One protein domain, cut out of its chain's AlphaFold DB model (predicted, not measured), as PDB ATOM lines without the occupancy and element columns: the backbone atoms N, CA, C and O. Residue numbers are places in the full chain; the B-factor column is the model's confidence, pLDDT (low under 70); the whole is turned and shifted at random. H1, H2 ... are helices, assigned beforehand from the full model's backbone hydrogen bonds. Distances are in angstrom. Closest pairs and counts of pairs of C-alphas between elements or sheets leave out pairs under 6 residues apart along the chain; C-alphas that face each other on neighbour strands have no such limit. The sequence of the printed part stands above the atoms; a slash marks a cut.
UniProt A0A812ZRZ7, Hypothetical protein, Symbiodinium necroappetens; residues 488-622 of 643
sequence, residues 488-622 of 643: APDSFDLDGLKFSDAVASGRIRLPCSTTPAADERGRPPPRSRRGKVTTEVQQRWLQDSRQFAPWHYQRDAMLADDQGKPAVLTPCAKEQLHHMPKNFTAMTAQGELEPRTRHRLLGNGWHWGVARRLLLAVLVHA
ATOM      1  N   ALA A 488     132.503  94.368 119.073       54.56
ATOM      2  CA  ALA A 488     131.513  95.203 119.779       54.56
ATOM      3  C   ALA A 488     130.073  94.993 119.240       54.56
ATOM      4  O   ALA A 488     129.918  94.290 118.249       54.56
ATOM      5  N   PRO A 489     128.998  95.604 119.787       54.44
ATOM      6  CA  PRO A 489     127.676  95.527 119.141       54.44
ATOM      7  C   PRO A 489     127.741  95.961 117.667       54.44
ATOM      8  O   PRO A 489     127.124  95.349 116.800       54.44
ATOM      9  N   ASP A 490     128.601  96.946 117.405       58.44
ATOM     10  CA  ASP A 490     128.910  97.558 116.111       58.44
ATOM     11  C   ASP A 490     129.680  96.636 115.140       58.44
ATOM     12  O   ASP A 490     129.942  97.023 114.004       58.44
ATOM     13  N   SER A 491     130.082  95.430 115.565       69.38
ATOM     14  CA  SER A 491     130.754  94.451 114.699       69.38
ATOM     15  C   SER A 491     129.809  93.478 114.008       69.38
ATOM     16  O   SER A 491     130.248  92.721 113.144       69.38
ATOM     17  N   PHE A 492     128.560  93.391 114.467       80.12
ATOM     18  CA  PHE A 492     127.574  92.512 113.859       80.12
ATOM     19  C   PHE A 492     127.035  93.199 112.608       80.12
ATOM     20  O   PHE A 492     126.411  94.257 112.686       80.12
ATOM     21  N   ASP A 493     127.241  92.582 111.449       88.44
ATOM     22  CA  ASP A 493     126.630  93.037 110.207       88.44
ATOM     23  C   ASP A 493     125.169  92.559 110.171       88.44
ATOM     24  O   ASP A 493     124.840  91.465 109.699       88.44
ATOM     25  N   LEU A 494     124.301  93.383 110.758       89.62
ATOM     26  CA  LEU A 494     122.875  93.138 110.981       89.62
ATOM     27  C   LEU A 494     121.970  93.683 109.859       89.62
ATOM     28  O   LEU A 494     120.775  93.863 110.087       89.62
ATOM     29  N   ASP A 495     122.509  93.964 108.666       89.12
ATOM     30  CA  ASP A 495     121.726  94.434 107.506       89.12
ATOM     31  C   ASP A 495     120.945  95.743 107.788       89.12
ATOM     32  O   ASP A 495     119.789  95.907 107.402       89.12
ATOM     33  N   GLY A 496     121.575  96.680 108.509       88.69
ATOM     34  CA  GLY A 496     120.981  97.967 108.914       88.69
ATOM     35  C   GLY A 496     120.119  97.916 110.183       88.69
ATOM     36  O   GLY A 496     119.708  98.960 110.686       88.69
ATOM     37  N   LEU A 497     119.873  96.727 110.739       92.81
ATOM     38  CA  LEU A 497     119.200  96.564 112.027       92.81
ATOM     39  C   LEU A 497     120.179  96.721 113.203       92.81
ATOM     40  O   LEU A 497     121.392  96.609 113.050       92.81
ATOM     41  N   LYS A 498     119.653  96.960 114.407       91.94
ATOM     42  CA  LYS A 498     120.422  97.165 115.647       91.94
ATOM     43  C   LYS A 498     119.832  96.353 116.797       91.94
ATOM     44  O   LYS A 498     118.620  96.142 116.864       91.94
ATOM     45  N   PHE A 499     120.682  95.901 117.718       90.56
ATOM     46  CA  PHE A 499     120.233  95.362 119.005       90.56
ATOM     47  C   PHE A 499     119.669  96.479 119.894       90.56
ATOM     48  O   PHE A 499     120.054  97.638 119.762       90.56
ATOM     49  N   SER A 500     118.810  96.124 120.850       88.94
ATOM     50  CA  SER A 500     118.411  97.049 121.915       88.94
ATOM     51  C   SER A 500     119.617  97.479 122.765       88.94
ATOM     52  O   SER A 500     120.514  96.671 123.021       88.94
ATOM     53  N   ASP A 501     119.611  98.707 123.299       86.31
ATOM     54  CA  ASP A 501     120.667  99.210 124.197       86.31
ATOM     55  C   ASP A 501     120.952  98.271 125.376       86.31
ATOM     56  O   ASP A 501     122.048  98.275 125.934       86.31
ATOM     57  N   ALA A 502     119.952  97.508 125.824       84.00
ATOM     58  CA  ALA A 502     120.082  96.571 126.932       84.00
ATOM     59  C   ALA A 502     120.877  95.314 126.540       84.00
ATOM     60  O   ALA A 502     121.696  94.852 127.331       84.00
ATOM     61  N   VAL A 503     120.695  94.809 125.316       85.25
ATOM     62  CA  VAL A 503     121.481  93.695 124.765       85.25
ATOM     63  C   VAL A 503     122.867  94.166 124.326       85.25
ATOM     64  O   VAL A 503     123.860  93.549 124.699       85.25
ATOM     65  N   ALA A 504     122.961  95.298 123.623       83.00
ATOM     66  CA  ALA A 504     124.232  95.875 123.174       83.00
ATOM     67  C   ALA A 504     125.199  96.190 124.335       83.00
ATOM     68  O   ALA A 504     126.398  95.952 124.230       83.00
ATOM     69  N   SER A 505     124.691  96.660 125.478       78.56
ATOM     70  CA  SER A 505     125.512  96.880 126.686       78.56
ATOM     71  C   SER A 505     125.675  95.642 127.583       78.56
ATOM     72  O   SER A 505     126.210  95.759 128.684       78.56
ATOM     73  N   GLY A 506     125.188  94.467 127.167       77.12
ATOM     74  CA  GLY A 506     125.262  93.227 127.950       77.12
ATOM     75  C   GLY A 506     124.420  93.210 129.236       77.12
ATOM     76  O   GLY A 506     124.550  92.282 130.032       77.12
ATOM     77  N   ARG A 507     123.546  94.206 129.454       78.88
ATOM     78  CA  ARG A 507     122.625  94.269 130.608       78.88
ATOM     79  C   ARG A 507     121.543  93.187 130.563       78.88
ATOM     80  O   ARG A 507     121.025  92.815 131.612       78.88
ATOM     81  N   ILE A 508     121.182  92.708 129.371       79.62
ATOM     82  CA  ILE A 508     120.198  91.641 129.142       79.62
ATOM     83  C   ILE A 508     120.790  90.618 128.158       79.62
ATOM     84  O   ILE A 508     121.320  90.995 127.115       79.62
ATOM     85  N   ARG A 509     120.684  89.317 128.477       80.88
ATOM     86  CA  ARG A 509     121.011  88.212 127.554       80.88
ATOM     87  C   ARG A 509     119.848  87.993 126.573       80.88
ATOM     88  O   ARG A 509     118.689  88.033 126.981       80.88
ATOM     89  N   LEU A 510     120.144  87.724 125.299       84.19
ATOM     90  CA  LEU A 510     119.127  87.284 124.334       84.19
ATOM     91  C   LEU A 510     118.596  85.884 124.699       84.19
ATOM     92  O   LEU A 510     119.370  85.053 125.178       84.19
ATOM     93  N   PRO A 511     117.310  85.577 124.443       81.50
ATOM     94  CA  PRO A 511     116.791  84.223 124.600       81.50
ATOM     95  C   PRO A 511     117.359  83.283 123.526       81.50
ATOM     96  O   PRO A 511     117.467  83.666 122.359       81.50
ATOM     97  N   CYS A 512     117.648  82.033 123.903       78.94
ATOM     98  CA  CYS A 512     118.162  81.002 122.995       78.94
ATOM     99  C   CYS A 512     117.310  80.863 121.722       78.94
ATOM    100  O   CYS A 512     116.079  80.814 121.797       78.94
ATOM    101  N   SER A 513     117.968  80.761 120.563       81.25
ATOM    102  CA  SER A 513     117.334  80.553 119.255       81.25
ATOM    103  C   SER A 513     116.353  79.378 119.284       81.25
ATOM    104  O   SER A 513     116.757  78.238 119.482       81.25
ATOM    105  N   THR A 514     115.071  79.638 119.018       82.75
ATOM    106  CA  THR A 514     114.106  78.575 118.702       82.75
ATOM    107  C   THR A 514     113.944  78.425 117.191       82.75
ATOM    108  O   THR A 514     114.084  79.386 116.425       82.75
ATOM    109  N   THR A 515     113.620  77.206 116.759       87.75
ATOM    110  CA  THR A 515     113.118  76.924 115.409       87.75
ATOM    111  C   THR A 515     111.819  77.702 115.126       87.75
ATOM    112  O   THR A 515     111.104  78.065 116.069       87.75
ATOM    113  N   PRO A 516     111.452  77.954 113.855       91.00
ATOM    114  CA  PRO A 516     110.121  78.466 113.517       91.00
ATOM    115  C   PRO A 516     109.027  77.438 113.870       91.00
ATOM    116  O   PRO A 516     109.311  76.361 114.406       91.00
ATOM    117  N   ALA A 517     107.763  77.747 113.586       87.94
ATOM    118  CA  ALA A 517     106.683  76.781 113.739       87.94
ATOM    119  C   ALA A 517     106.820  75.649 112.706       87.94
ATOM    120  O   ALA A 517     107.408  75.840 111.637       87.94
ATOM    121  N   ALA A 518     106.246  74.480 113.005       82.94
ATOM    122  CA  ALA A 518     106.237  73.351 112.074       82.94
ATOM    123  C   ALA A 518     105.378  73.631 110.825       82.94
ATOM    124  O   ALA A 518     105.737  73.212 109.730       82.94
ATOM    125  N   ASP A 519     104.283  74.378 110.984       84.81
ATOM    126  CA  ASP A 519     103.313  74.706 109.937       84.81
ATOM    127  C   ASP A 519     102.952  76.211 109.935       84.81
ATOM    128  O   ASP A 519     103.576  77.036 110.613       84.81
ATOM    129  N   GLU A 520     101.966  76.601 109.132       83.31
ATOM    130  CA  GLU A 520     101.441  77.975 109.075       83.31
ATOM    131  C   GLU A 520     100.474  78.310 110.218       83.31
ATOM    132  O   GLU A 520     100.218  79.481 110.489       83.31
ATOM    133  N   ARG A 521      99.953  77.300 110.930       83.88
ATOM    134  CA  ARG A 521      99.054  77.505 112.075       83.88
ATOM    135  C   ARG A 521      99.808  78.139 113.241       83.88
ATOM    136  O   ARG A 521      99.200  78.850 114.045       83.88
ATOM    137  N   GLY A 522     101.120  77.930 113.311       86.38
ATOM    138  CA  GLY A 522     101.991  78.581 114.278       86.38
ATOM    139  C   GLY A 522     102.012  77.877 115.633       86.38
ATOM    140  O   GLY A 522     101.242  76.954 115.906       86.38
ATOM    141  N   ARG A 523     102.912  78.311 116.518       85.12
ATOM    142  CA  ARG A 523     103.117  77.662 117.818       85.12
ATOM    143  C   ARG A 523     101.875  77.781 118.716       85.12
ATOM    144  O   ARG A 523     101.267  78.855 118.788       85.12
ATOM    145  N   PRO A 524     101.510  76.717 119.455       80.31
ATOM    146  CA  PRO A 524     100.426  76.790 120.426       80.31
ATOM    147  C   PRO A 524     100.766  77.776 121.561       80.31
ATOM    148  O   PRO A 524     101.940  78.035 121.840       80.31
ATOM    149  N   PRO A 525      99.753  78.324 122.260       73.00
ATOM    150  CA  PRO A 525      99.959  79.063 123.503       73.00
ATOM    151  C   PRO A 525     100.835  78.281 124.505       73.00
ATOM    152  O   PRO A 525     100.528  77.118 124.772       73.00
ATOM    153  N   PRO A 526     101.870  78.897 125.112       68.62
ATOM    154  CA  PRO A 526     102.630  78.254 126.183       68.62
ATOM    155  C   PRO A 526     101.716  77.827 127.338       68.62
ATOM    156  O   PRO A 526     100.826  78.587 127.730       68.62
ATOM    157  N   ARG A 527     101.953  76.628 127.897       61.09
ATOM    158  CA  ARG A 527     101.090  76.025 128.935       61.09
ATOM    159  C   ARG A 527     100.976  76.902 130.201       61.09
ATOM    160  O   ARG A 527      99.933  76.887 130.846       61.09
ATOM    161  N   SER A 528     101.981  77.731 130.508       57.91
ATOM    162  CA  SER A 528     101.935  78.766 131.553       57.91
ATOM    163  C   SER A 528     102.062  80.184 130.964       57.91
ATOM    164  O   SER A 528     103.088  80.568 130.408       57.91
ATOM    165  N   ARG A 529     100.995  80.992 131.090       52.44
ATOM    166  CA  ARG A 529     100.929  82.383 130.581       52.44
ATOM    167  C   ARG A 529     100.944  83.483 131.649       52.44
ATOM    168  O   ARG A 529     101.089  84.651 131.299       52.44
ATOM    169  N   ARG A 530     100.726  83.158 132.928       41.25
ATOM    170  CA  ARG A 530     100.507  84.172 133.977       41.25
ATOM    171  C   ARG A 530     101.742  85.069 134.158       41.25
ATOM    172  O   ARG A 530     102.835  84.578 134.404       41.25
ATOM    173  N   GLY A 531     101.543  86.382 134.032       50.62
ATOM    174  CA  GLY A 531     102.495  87.432 134.420       50.62
ATOM    175  C   GLY A 531     103.703  87.693 133.506       50.62
ATOM    176  O   GLY A 531     104.374  88.693 133.718       50.62
ATOM    177  N   LYS A 532     104.000  86.846 132.506       60.78
ATOM    178  CA  LYS A 532     105.301  86.872 131.787       60.78
ATOM    179  C   LYS A 532     105.254  87.332 130.314       60.78
ATOM    180  O   LYS A 532     106.282  87.330 129.642       60.78
ATOM    181  N   VAL A 533     104.087  87.731 129.801       72.69
ATOM    182  CA  VAL A 533     103.895  88.230 128.422       72.69
ATOM    183  C   VAL A 533     102.982  89.457 128.456       72.69
ATOM    184  O   VAL A 533     101.873  89.366 128.978       72.69
ATOM    185  N   THR A 534     103.436  90.593 127.916       83.19
ATOM    186  CA  THR A 534     102.639  91.832 127.845       83.19
ATOM    187  C   THR A 534     101.703  91.838 126.632       83.19
ATOM    188  O   THR A 534     101.850  91.026 125.712       83.19
ATOM    189  N   THR A 535     100.745  92.769 126.599       86.81
ATOM    190  CA  THR A 535      99.782  92.915 125.495       86.81
ATOM    191  C   THR A 535     100.480  93.151 124.154       86.81
ATOM    192  O   THR A 535     100.111  92.543 123.154       86.81
ATOM    193  N   GLU A 536     101.538  93.961 124.135       89.56
ATOM    194  CA  GLU A 536     102.282  94.344 122.929       89.56
ATOM    195  C   GLU A 536     103.137  93.173 122.417       89.56
ATOM    196  O   GLU A 536     103.268  92.968 121.211       89.56
ATOM    197  N   VAL A 537     103.687  92.364 123.333       90.50
ATOM    198  CA  VAL A 537     104.376  91.106 122.996       90.50
ATOM    199  C   VAL A 537     103.382  90.098 122.418       90.50
ATOM    200  O   VAL A 537     103.674  89.466 121.404       90.50
ATOM    201  N   GLN A 538     102.184  89.974 123.005       89.06
ATOM    202  CA  GLN A 538     101.131  89.112 122.464       89.06
ATOM    203  C   GLN A 538     100.651  89.591 121.084       89.06
ATOM    204  O   GLN A 538     100.423  88.753 120.215       89.06
ATOM    205  N   GLN A 539     100.520  90.901 120.858       91.69
ATOM    206  CA  GLN A 539     100.159  91.463 119.552       91.69
ATOM    207  C   GLN A 539     101.209  91.128 118.487       91.69
ATOM    208  O   GLN A 539     100.849  90.534 117.474       91.69
ATOM    209  N   ARG A 540     102.499  91.405 118.735       93.50
ATOM    210  CA  ARG A 540     103.582  91.068 117.789       93.50
ATOM    211  C   ARG A 540     103.670  89.565 117.505       93.50
ATOM    212  O   ARG A 540     103.792  89.168 116.352       93.50
ATOM    213  N   TRP A 541     103.526  88.727 118.534       92.12
ATOM    214  CA  TRP A 541     103.515  87.266 118.388       92.12
ATOM    215  C   TRP A 541     102.327  86.743 117.562       92.12
ATOM    216  O   TRP A 541     102.453  85.733 116.873       92.12
ATOM    217  N   LEU A 542     101.169  87.413 117.614       90.19
ATOM    218  CA  LEU A 542     100.007  87.075 116.785       90.19
ATOM    219  C   LEU A 542     100.118  87.627 115.354       90.19
ATOM    220  O   LEU A 542      99.638  86.972 114.436       90.19
ATOM    221  N   GLN A 543     100.754  88.788 115.165       91.88
ATOM    222  CA  GLN A 543     101.022  89.383 113.849       91.88
ATOM    223  C   GLN A 543     101.998  88.530 113.025       91.88
ATOM    224  O   GLN A 543     101.745  88.284 111.852       91.88
ATOM    225  N   ASP A 544     103.063  88.014 113.645       90.81
ATOM    226  CA  ASP A 544     104.030  87.093 113.021       90.81
ATOM    227  C   ASP A 544     103.555  85.622 113.054       90.81
ATOM    228  O   ASP A 544     104.330  84.699 113.308       90.81
ATOM    229  N   SER A 545     102.243  85.395 112.902       92.06
ATOM    230  CA  SER A 545     101.582  84.077 112.835       92.06
ATOM    231  C   SER A 545     102.090  83.030 113.844       92.06
ATOM    232  O   SER A 545     102.103  81.831 113.564       92.06
ATOM    233  N   ARG A 546     102.512  83.468 115.040       91.19
ATOM    234  CA  ARG A 546     103.088  82.646 116.119       91.19
ATOM    235  C   ARG A 546     104.305  81.802 115.698       91.19
ATOM    236  O   ARG A 546     104.464  80.689 116.203       91.19
ATOM    237  N   GLN A 547     105.153  82.281 114.781       91.31
ATOM    238  CA  GLN A 547     106.280  81.492 114.259       91.31
ATOM    239  C   GLN A 547     107.310  81.112 115.335       91.31
ATOM    240  O   GLN A 547     107.633  79.932 115.496       91.31
ATOM    241  N   PHE A 548     107.789  82.071 116.125       90.62
ATOM    242  CA  PHE A 548     108.701  81.812 117.244       90.62
ATOM    243  C   PHE A 548     107.954  81.791 118.585       90.62
ATOM    244  O   PHE A 548     106.755  82.067 118.670       90.62
ATOM    245  N   ALA A 549     108.636  81.409 119.664       86.38
ATOM    246  CA  ALA A 549     108.055  81.477 121.005       86.38
ATOM    247  C   ALA A 549     107.899  82.942 121.493       86.38
ATOM    248  O   ALA A 549     108.723  83.783 121.126       86.38
ATOM    249  N   PRO A 550     106.899  83.279 122.342       88.56
ATOM    250  CA  PRO A 550     106.539  84.674 122.649       88.56
ATOM    251  C   PRO A 550     107.666  85.567 123.188       88.56
ATOM    252  O   PRO A 550     107.643  86.775 122.971       88.56
ATOM    253  N   TRP A 551     108.664  85.002 123.871       86.88
ATOM    254  CA  TRP A 551     109.800  85.767 124.400       86.88
ATOM    255  C   TRP A 551     110.687  86.385 123.308       86.88
ATOM    256  O   TRP A 551     111.260  87.443 123.542       86.88
ATOM    257  N   HIS A 552     110.719  85.826 122.092       89.62
ATOM    258  CA  HIS A 552     111.405  86.445 120.945       89.62
ATOM    259  C   HIS A 552     110.743  87.745 120.454       89.62
ATOM    260  O   HIS A 552     111.313  88.433 119.615       89.62
ATOM    261  N   TYR A 553     109.561  88.090 120.980       92.44
ATOM    262  CA  TYR A 553     108.816  89.307 120.648       92.44
ATOM    263  C   TYR A 553     108.819  90.329 121.798       92.44
ATOM    264  O   TYR A 553     108.141  91.360 121.721       92.44
ATOM    265  N   GLN A 554     109.569  90.065 122.878       90.81
ATOM    266  CA  GLN A 554     109.924  91.081 123.873       90.81
ATOM    267  C   GLN A 554     110.791  92.147 123.202       90.81
ATOM    268  O   GLN A 554     111.696  91.808 122.448       90.81
ATOM    269  N   ARG A 555     110.520  93.433 123.475       89.94
ATOM    270  CA  ARG A 555     111.158  94.561 122.769       89.94
ATOM    271  C   ARG A 555     112.682  94.447 122.763       89.94
ATOM    272  O   ARG A 555     113.300  94.631 121.727       89.94
ATOM    273  N   ASP A 556     113.263  94.102 123.908       88.75
ATOM    274  CA  ASP A 556     114.715  94.092 124.072       88.75
ATOM    275  C   ASP A 556     115.376  92.843 123.451       88.75
ATOM    276  O   ASP A 556     116.579  92.865 123.204       88.75
ATOM    277  N   ALA A 557     114.591  91.797 123.148       88.31
ATOM    278  CA  ALA A 557     115.004  90.575 122.447       88.31
ATOM    279  C   ALA A 557     114.784  90.624 120.918       88.31
ATOM    280  O   ALA A 557     115.154  89.684 120.210       88.31
ATOM    281  N   MET A 558     114.172  91.700 120.421       93.25
ATOM    282  CA  MET A 558     114.022  92.002 118.999       93.25
ATOM    283  C   MET A 558     115.163  92.918 118.533       93.25
ATOM    284  O   MET A 558     115.789  93.622 119.329       93.25
ATOM    285  N   LEU A 559     115.423  92.909 117.229       93.00
ATOM    286  CA  LEU A 559     116.192  93.954 116.562       93.00
ATOM    287  C   LEU A 559     115.281  95.157 116.281       93.00
ATOM    288  O   LEU A 559     114.059  95.004 116.240       93.00
ATOM    289  N   ALA A 560     115.857  96.327 116.029       93.56
ATOM    290  CA  ALA A 560     115.148  97.499 115.518       93.56
ATOM    291  C   ALA A 560     115.840  98.058 114.267       93.56
ATOM    292  O   ALA A 560     117.062  97.967 114.158       93.56
ATOM    293  N   ASP A 561     115.078  98.632 113.336       92.50
ATOM    294  CA  ASP A 561     115.632  99.474 112.265       92.50
ATOM    295  C   ASP A 561     115.895 100.917 112.750       92.50
ATOM    296  O   ASP A 561     115.617 101.267 113.901       92.50
ATOM    297  N   ASP A 562     116.409 101.779 111.867       89.38
ATOM    298  CA  ASP A 562     116.655 103.204 112.156       89.38
ATOM    299  C   ASP A 562     115.387 104.020 112.483       89.38
ATOM    300  O   ASP A 562     115.489 105.147 112.966       89.38
ATOM    301  N   GLN A 563     114.188 103.467 112.260       89.81
ATOM    302  CA  GLN A 563     112.907 104.065 112.659       89.81
ATOM    303  C   GLN A 563     112.394 103.502 113.999       89.81
ATOM    304  O   GLN A 563     111.310 103.870 114.455       89.81
ATOM    305  N   GLY A 564     113.152 102.608 114.645       87.50
ATOM    306  CA  GLY A 564     112.767 101.935 115.885       87.50
ATOM    307  C   GLY A 564     111.743 100.810 115.694       87.50
ATOM    308  O   GLY A 564     111.188 100.313 116.678       87.50
ATOM    309  N   LYS A 565     111.459 100.397 114.451       91.00
ATOM    310  CA  LYS A 565     110.474  99.355 114.146       91.00
ATOM    311  C   LYS A 565     111.049  97.978 114.509       91.00
ATOM    312  O   LYS A 565     112.116  97.617 114.010       91.00
ATOM    313  N   PRO A 566     110.365  97.179 115.347       92.62
ATOM    314  CA  PRO A 566     110.928  95.936 115.852       92.62
ATOM    315  C   PRO A 566     110.827  94.783 114.840       92.62
ATOM    316  O   PRO A 566     109.757  94.522 114.289       92.62
ATOM    317  N   ALA A 567     111.919  94.037 114.674       92.69
ATOM    318  CA  ALA A 567     112.030  92.830 113.854       92.69
ATOM    319  C   ALA A 567     112.585  91.647 114.672       92.69
ATOM    320  O   ALA A 567     113.389  91.827 115.587       92.69
ATOM    321  N   VAL A 568     112.175  90.415 114.361       93.19
ATOM    322  CA  VAL A 568     112.798  89.218 114.961       93.19
ATOM    323  C   VAL A 568     114.222  89.020 114.419       93.19
ATOM    324  O   VAL A 568     114.531  89.447 113.309       93.19
ATOM    325  N   LEU A 569     115.093  88.362 115.193       92.31
ATOM    326  CA  LEU A 569     116.475  88.058 114.788       92.31
ATOM    327  C   LEU A 569     116.515  87.351 113.421       92.31
ATOM    328  O   LEU A 569     116.019  86.227 113.304       92.31
ATOM    329  N   THR A 570     117.148  87.981 112.426       93.69
ATOM    330  CA  THR A 570     117.331  87.452 111.061       93.69
ATOM    331  C   THR A 570     118.235  86.208 111.043       93.69
ATOM    332  O   THR A 570     118.936  85.941 112.027       93.69
ATOM    333  N   PRO A 571     118.253  85.404 109.957       94.44
ATOM    334  CA  PRO A 571     119.203  84.298 109.835       94.44
ATOM    335  C   PRO A 571     120.655  84.777 109.963       94.44
ATOM    336  O   PRO A 571     121.402  84.205 110.750       94.44
ATOM    337  N   CYS A 572     120.993  85.894 109.305       92.06
ATOM    338  CA  CYS A 572     122.288  86.576 109.384       92.06
ATOM    339  C   CYS A 572     122.697  86.917 110.825       92.06
ATOM    340  O   CYS A 572     123.851  86.722 111.213       92.06
ATOM    341  N   ALA A 573     121.754  87.418 111.631       91.06
ATOM    342  CA  ALA A 573     121.994  87.735 113.035       91.06
ATOM    343  C   ALA A 573     122.199  86.465 113.875       91.06
ATOM    344  O   ALA A 573     123.123  86.408 114.683       91.06
ATOM    345  N   LYS A 574     121.378  85.422 113.669       91.69
ATOM    346  CA  LYS A 574     121.501  84.138 114.388       91.69
ATOM    347  C   LYS A 574     122.800  83.395 114.045       91.69
ATOM    348  O   LYS A 574     123.411  82.833 114.946       91.69
ATOM    349  N   GLU A 575     123.250  83.437 112.791       92.12
ATOM    350  CA  GLU A 575     124.555  82.910 112.358       92.12
ATOM    351  C   GLU A 575     125.701  83.561 113.142       92.12
ATOM    352  O   GLU A 575     126.444  82.867 113.835       92.12
ATOM    353  N   GLN A 576     125.790  84.893 113.108       90.25
ATOM    354  CA  GLN A 576     126.837  85.645 113.805       90.25
ATOM    355  C   GLN A 576     126.764  85.453 115.329       90.25
ATOM    356  O   GLN A 576     127.794  85.253 115.971       90.25
ATOM    357  N   LEU A 577     125.556  85.425 115.909       86.88
ATOM    358  CA  LEU A 577     125.352  85.124 117.331       86.88
ATOM    359  C   LEU A 577     125.839  83.719 117.704       86.88
ATOM    360  O   LEU A 577     126.431  83.573 118.763       86.88
ATOM    361  N   HIS A 578     125.678  82.713 116.835       86.50
ATOM    362  CA  HIS A 578     126.241  81.371 117.038       86.50
ATOM    363  C   HIS A 578     127.771  81.300 116.829       86.50
ATOM    364  O   HIS A 578     128.349  80.220 116.971       86.50
ATOM    365  N   HIS A 579     128.430  82.419 116.503       86.75
ATOM    366  CA  HIS A 579     129.816  82.529 116.027       86.75
ATOM    367  C   HIS A 579     130.070  81.829 114.670       86.75
ATOM    368  O   HIS A 579     131.176  81.345 114.416       86.75
ATOM    369  N   MET A 580     129.058  81.769 113.798       87.69
ATOM    370  CA  MET A 580     129.198  81.365 112.393       87.69
ATOM    371  C   MET A 580     129.489  82.590 111.504       87.69
ATOM    372  O   MET A 580     129.104  83.706 111.864       87.69
ATOM    373  N   PRO A 581     130.104  82.420 110.318       89.81
ATOM    374  CA  PRO A 581     130.142  83.474 109.304       89.81
ATOM    375  C   PRO A 581     128.731  83.944 108.916       89.81
ATOM    376  O   PRO A 581     127.804  83.133 108.828       89.81
ATOM    377  N   LYS A 582     128.563  85.240 108.622       90.12
ATOM    378  CA  LYS A 582     127.319  85.750 108.024       90.12
ATOM    379  C   LYS A 582     127.050  85.029 106.698       90.12
ATOM    380  O   LYS A 582     127.964  84.821 105.904       90.12
ATOM    381  N   ASN A 583     125.794  84.657 106.472       93.62
ATOM    382  CA  ASN A 583     125.315  83.871 105.338       93.62
ATOM    383  C   ASN A 583     125.882  82.443 105.226       93.62
ATOM    384  O   ASN A 583     125.730  81.808 104.184       93.62
ATOM    385  N   PHE A 584     126.433  81.872 106.307       93.56
ATOM    386  CA  PHE A 584     126.884  80.473 106.315       93.56
ATOM    387  C   PHE A 584     125.764  79.473 105.967       93.56
ATOM    388  O   PHE A 584     126.016  78.505 105.257       93.56
ATOM    389  N   THR A 585     124.516  79.704 106.393       95.44
ATOM    390  CA  THR A 585     123.373  78.843 106.022       95.44
ATOM    391  C   THR A 585     122.633  79.309 104.766       95.44
ATOM    392  O   THR A 585     121.650  78.681 104.388       95.44
ATOM    393  N   ALA A 586     123.066  80.403 104.127       94.06
ATOM    394  CA  ALA A 586     122.399  80.939 102.942       94.06
ATOM    395  C   ALA A 586     122.604  80.038 101.723       94.06
ATOM    396  O   ALA A 586     121.634  79.609 101.108       94.06
ATOM    397  N   MET A 587     123.861  79.750 101.384       88.38
ATOM    398  CA  MET A 587     124.216  79.141 100.103       88.38
ATOM    399  C   MET A 587     124.341  77.621 100.174       88.38
ATOM    400  O   MET A 587     124.876  77.056 101.127       88.38
ATOM    401  N   THR A 588     123.897  76.980  99.098       90.25
ATOM    402  CA  THR A 588     124.091  75.561  98.791       90.25
ATOM    403  C   THR A 588     124.532  75.408  97.336       90.25
ATOM    404  O   THR A 588     124.493  76.366  96.561       90.25
ATOM    405  N   ALA A 589     124.893  74.192  96.917       86.12
ATOM    406  CA  ALA A 589     125.158  73.899  95.505       86.12
ATOM    407  C   ALA A 589     123.907  74.042  94.605       86.12
ATOM    408  O   ALA A 589     124.032  74.081  93.384       86.12
ATOM    409  N   GLN A 590     122.710  74.112  95.197       87.12
ATOM    410  CA  GLN A 590     121.418  74.185  94.515       87.12
ATOM    411  C   GLN A 590     120.811  75.604  94.496       87.12
ATOM    412  O   GLN A 590     119.795  75.809  93.836       87.12
ATOM    413  N   GLY A 591     121.413  76.576  95.195       89.94
ATOM    414  CA  GLY A 591     120.919  77.956  95.305       89.94
ATOM    415  C   GLY A 591     120.910  78.486  96.743       89.94
ATOM    416  O   GLY A 591     121.556  77.918  97.628       89.94
ATOM    417  N   GLU A 592     120.178  79.579  96.976       93.81
ATOM    418  CA  GLU A 592     119.959  80.129  98.322       93.81
ATOM    419  C   GLU A 592     118.796  79.415  99.040       93.81
ATOM    420  O   GLU A 592     117.752  79.141  98.446       93.81
ATOM    421  N   LEU A 593     118.963  79.124 100.333       95.00
ATOM    422  CA  LEU A 593     117.929  78.551 101.194       95.00
ATOM    423  C   LEU A 593     117.021  79.623 101.802       95.00
ATOM    424  O   LEU A 593     117.482  80.608 102.377       95.00
ATOM    425  N   GLU A 594     115.711  79.362 101.791       93.56
ATOM    426  CA  GLU A 594     114.722  80.259 102.391       93.56
ATOM    427  C   GLU A 594     115.008  80.578 103.877       93.56
ATOM    428  O   GLU A 594     115.372  79.678 104.650       93.56
ATOM    429  N   PRO A 595     114.725  81.814 104.345       92.50
ATOM    430  CA  PRO A 595     114.920  82.220 105.738       92.50
ATOM    431  C   PRO A 595     114.283  81.288 106.780       92.50
ATOM    432  O   PRO A 595     114.856  81.083 107.851       92.50
ATOM    433  N   ARG A 596     113.130  80.671 106.474       92.25
ATOM    434  CA  ARG A 596     112.466  79.703 107.366       92.25
ATOM    435  C   ARG A 596     113.301  78.430 107.550       92.25
ATOM    436  O   ARG A 596     113.454  77.959 108.677       92.25
ATOM    437  N   THR A 597     113.886  77.915 106.470       93.50
ATOM    438  CA  THR A 597     114.799  76.761 106.500       93.50
ATOM    439  C   THR A 597     116.088  77.112 107.233       93.50
ATOM    440  O   THR A 597     116.471  76.392 108.155       93.50
ATOM    441  N   ARG A 598     116.692  78.271 106.938       95.06
ATOM    442  CA  ARG A 598     117.877  78.782 107.653       95.06
ATOM    443  C   ARG A 598     117.633  78.886 109.162       95.06
ATOM    444  O   ARG A 598     118.411  78.371 109.962       95.06
ATOM    445  N   HIS A 599     116.501  79.458 109.579       93.81
ATOM    446  CA  HIS A 599     116.097  79.521 110.988       93.81
ATOM    447  C   HIS A 599     115.883  78.156 111.647       93.81
ATOM    448  O   HIS A 599     116.120  78.022 112.847       93.81
ATOM    449  N   ARG A 600     115.417  77.154 110.896       93.12
ATOM    450  CA  ARG A 600     115.237  75.789 111.396       93.12
ATOM    451  C   ARG A 600     116.582  75.091 111.606       93.12
ATOM    452  O   ARG A 600     116.772  74.489 112.656       93.12
ATOM    453  N   LEU A 601     117.515  75.228 110.661       93.25
ATOM    454  CA  LEU A 601     118.880  74.708 110.788       93.25
ATOM    455  C   LEU A 601     119.608  75.355 111.978       93.25
ATOM    456  O   LEU A 601     120.119  74.651 112.843       93.25
ATOM    457  N   LEU A 602     119.569  76.686 112.090       92.44
ATOM    458  CA  LEU A 602     120.202  77.427 113.192       92.44
ATOM    459  C   LEU A 602     119.563  77.141 114.562       92.44
ATOM    460  O   LEU A 602     120.256  77.165 115.570       92.44
ATOM    461  N   GLY A 603     118.256  76.860 114.611       88.38
ATOM    462  CA  GLY A 603     117.545  76.501 115.845       88.38
ATOM    463  C   GLY A 603     117.740  75.050 116.309       88.38
ATOM    464  O   GLY A 603     117.360  74.739 117.433       88.38
ATOM    465  N   ASN A 604     118.307  74.184 115.463       88.88
ATOM    466  CA  ASN A 604     118.704  72.810 115.803       88.88
ATOM    467  C   ASN A 604     120.234  72.652 115.933       88.88
ATOM    468  O   ASN A 604     120.701  71.689 116.530       88.88
ATOM    469  N   GLY A 605     121.017  73.546 115.324       88.81
ATOM    470  CA  GLY A 605     122.470  73.437 115.229       88.81
ATOM    471  C   GLY A 605     123.221  73.984 116.444       88.81
ATOM    472  O   GLY A 605     122.828  74.976 117.059       88.81
ATOM    473  N   TRP A 606     124.367  73.369 116.743       89.44
ATOM    474  CA  TRP A 606     125.247  73.768 117.840       89.44
ATOM    475  C   TRP A 606     125.695  75.234 117.777       89.44
ATOM    476  O   TRP A 606     125.933  75.810 116.712       89.44
ATOM    477  N   HIS A 607     125.922  75.816 118.956       89.75
ATOM    478  CA  HIS A 607     126.647  77.073 119.082       89.75
ATOM    479  C   HIS A 607     128.128  76.848 118.733       89.75
ATOM    480  O   HIS A 607     128.867  76.215 119.495       89.75
ATOM    481  N   TRP A 608     128.584  77.363 117.586       87.50
ATOM    482  CA  TRP A 608     129.922  77.103 117.029       87.50
ATOM    483  C   TRP A 608     131.026  77.482 118.030       87.50
ATOM    484  O   TRP A 608     132.001  76.748 118.209       87.50
ATOM    485  N   GLY A 609     130.840  78.587 118.763       84.44
ATOM    486  CA  GLY A 609     131.759  79.032 119.815       84.44
ATOM    487  C   GLY A 609     131.938  78.046 120.981       84.44
ATOM    488  O   GLY A 609     133.050  77.937 121.507       84.44
ATOM    489  N   VAL A 610     130.883  77.307 121.351       86.94
ATOM    490  CA  VAL A 610     130.907  76.292 122.425       86.94
ATOM    491  C   VAL A 610     131.510  75.001 121.883       86.94
ATOM    492  O   VAL A 610     132.519  74.520 122.403       86.94
ATOM    493  N   ALA A 611     130.964  74.502 120.769       88.69
ATOM    494  CA  ALA A 611     131.411  73.278 120.110       88.69
ATOM    495  C   ALA A 611     132.921  73.288 119.815       88.69
ATOM    496  O   ALA A 611     133.605  72.306 120.092       88.69
ATOM    497  N   ARG A 612     133.478  74.415 119.337       85.12
ATOM    498  CA  ARG A 612     134.924  74.562 119.078       85.12
ATOM    499  C   ARG A 612     135.771  74.271 120.320       85.12
ATOM    500  O   ARG A 612     136.813  73.629 120.213       85.12
ATOM    501  N   ARG A 613     135.347  74.761 121.489       84.75
ATOM    502  CA  ARG A 613     136.083  74.604 122.753       84.75
ATOM    503  C   ARG A 613     135.913  73.214 123.356       84.75
ATOM    504  O   ARG A 613     136.903  72.650 123.808       84.75
ATOM    505  N   LEU A 614     134.703  72.651 123.322       87.88
ATOM    506  CA  LEU A 614     134.464  71.290 123.812       87.88
ATOM    507  C   LEU A 614     135.213  70.256 122.958       87.88
ATOM    508  O   LEU A 614     135.910  69.409 123.508       87.88
ATOM    509  N   LEU A 615     135.189  70.386 121.625       86.12
ATOM    510  CA  LEU A 615     135.979  69.534 120.729       86.12
ATOM    511  C   LEU A 615     137.488  69.659 120.984       86.12
ATOM    512  O   LEU A 615     138.180  68.644 120.986       86.12
ATOM    513  N   LEU A 616     138.005  70.867 121.246       84.88
ATOM    514  CA  LEU A 616     139.413  71.052 121.611       84.88
ATOM    515  C   LEU A 616     139.757  70.340 122.933       84.88
ATOM    516  O   LEU A 616     140.783  69.671 123.005       84.88
ATOM    517  N   ALA A 617     138.897  70.429 123.951       84.56
ATOM    518  CA  ALA A 617     139.099  69.739 125.226       84.56
ATOM    519  C   ALA A 617     139.086  68.204 125.069       84.56
ATOM    520  O   ALA A 617     139.989  67.531 125.569       84.56
ATOM    521  N   VAL A 618     138.124  67.656 124.315       87.12
ATOM    522  CA  VAL A 618     138.052  66.214 124.011       87.12
ATOM    523  C   VAL A 618     139.278  65.755 123.216       87.12
ATOM    524  O   VAL A 618     139.844  64.712 123.530       87.12
ATOM    525  N   LEU A 619     139.747  66.541 122.239       84.50
ATOM    526  CA  LEU A 619     140.961  66.235 121.472       84.50
ATOM    527  C   LEU A 619     142.218  66.208 122.344       84.50
ATOM    528  O   LEU A 619     143.021  65.287 122.212       84.50
ATOM    529  N   VAL A 620     142.388  67.179 123.246       81.88
ATOM    530  CA  VAL A 620     143.523  67.210 124.184       81.88
ATOM    531  C   VAL A 620     143.481  66.004 125.123       81.88
ATOM    532  O   VAL A 620     144.499  65.336 125.298       81.88
ATOM    533  N   HIS A 621     142.307  65.670 125.667       82.12
ATOM    534  CA  HIS A 621     142.161  64.512 126.546       82.12
ATOM    535  C   HIS A 621     142.424  63.190 125.807       82.12
ATOM    536  O   HIS A 621     143.219  62.383 126.282       82.12
ATOM    537  N   ALA A 622     141.826  62.980 124.631       82.38
ATOM    538  CA  ALA A 622     142.001  61.762 123.837       82.38
ATOM    539  C   ALA A 622     143.416  61.625 123.234       82.38
ATOM    540  O   ALA A 622     143.868  60.510 122.976       82.38
TER     541      ALA A 622
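Overview. This is residues 488 to 622 of the 643 residues of the protein "Hypothetical protein" of Symbiodinium necroappetens (UniProt A0A812ZRZ7). Little regular structure is here: a body mostly of loops holds two small helix pairs, H2 with H3 and H4 with H5, and residues 613 to 622 of H6 stick out as an arm. The printed part has 135 residues, six named helices in order H1 to H6 and no named strand; its class is all helix, with 49 residues in named elements. It is compact, radius of gyration of the C-alphas 16.3 A, spanning 51 by 35 by 32 A.

Arrangement. Look first at H1, residues 501 to 504, which touches no helix. H2, residues 535 to 543, touches H3, residues 550 to 553; their closest C-alphas, Val 537 and Tyr 553, are 5.3 A apart. H4, residues 571 to 577, touches H5, residues 595 to 604, at a shallow tilt of 32 degrees, the same way; their closest C-alphas, Pro 571 and His 599, are 5.8 A apart. H6, residues 608 to 622, touches no helix. Every O i to N i+4 pair is within hydrogen-bond range in H2, H4 and H5, and 10 of 11 in H6.

Along the chain. Find C-alpha 501 at (120.667, 99.210, 124.197), where H1 begins; H6 runs 20.7 A to C-alpha 622 at (142.001, 61.762, 123.837).

Size, cuts and confidence. The printed part has no cut; pLDDT is under 70 at residues 488 to 491 and 526 to 532.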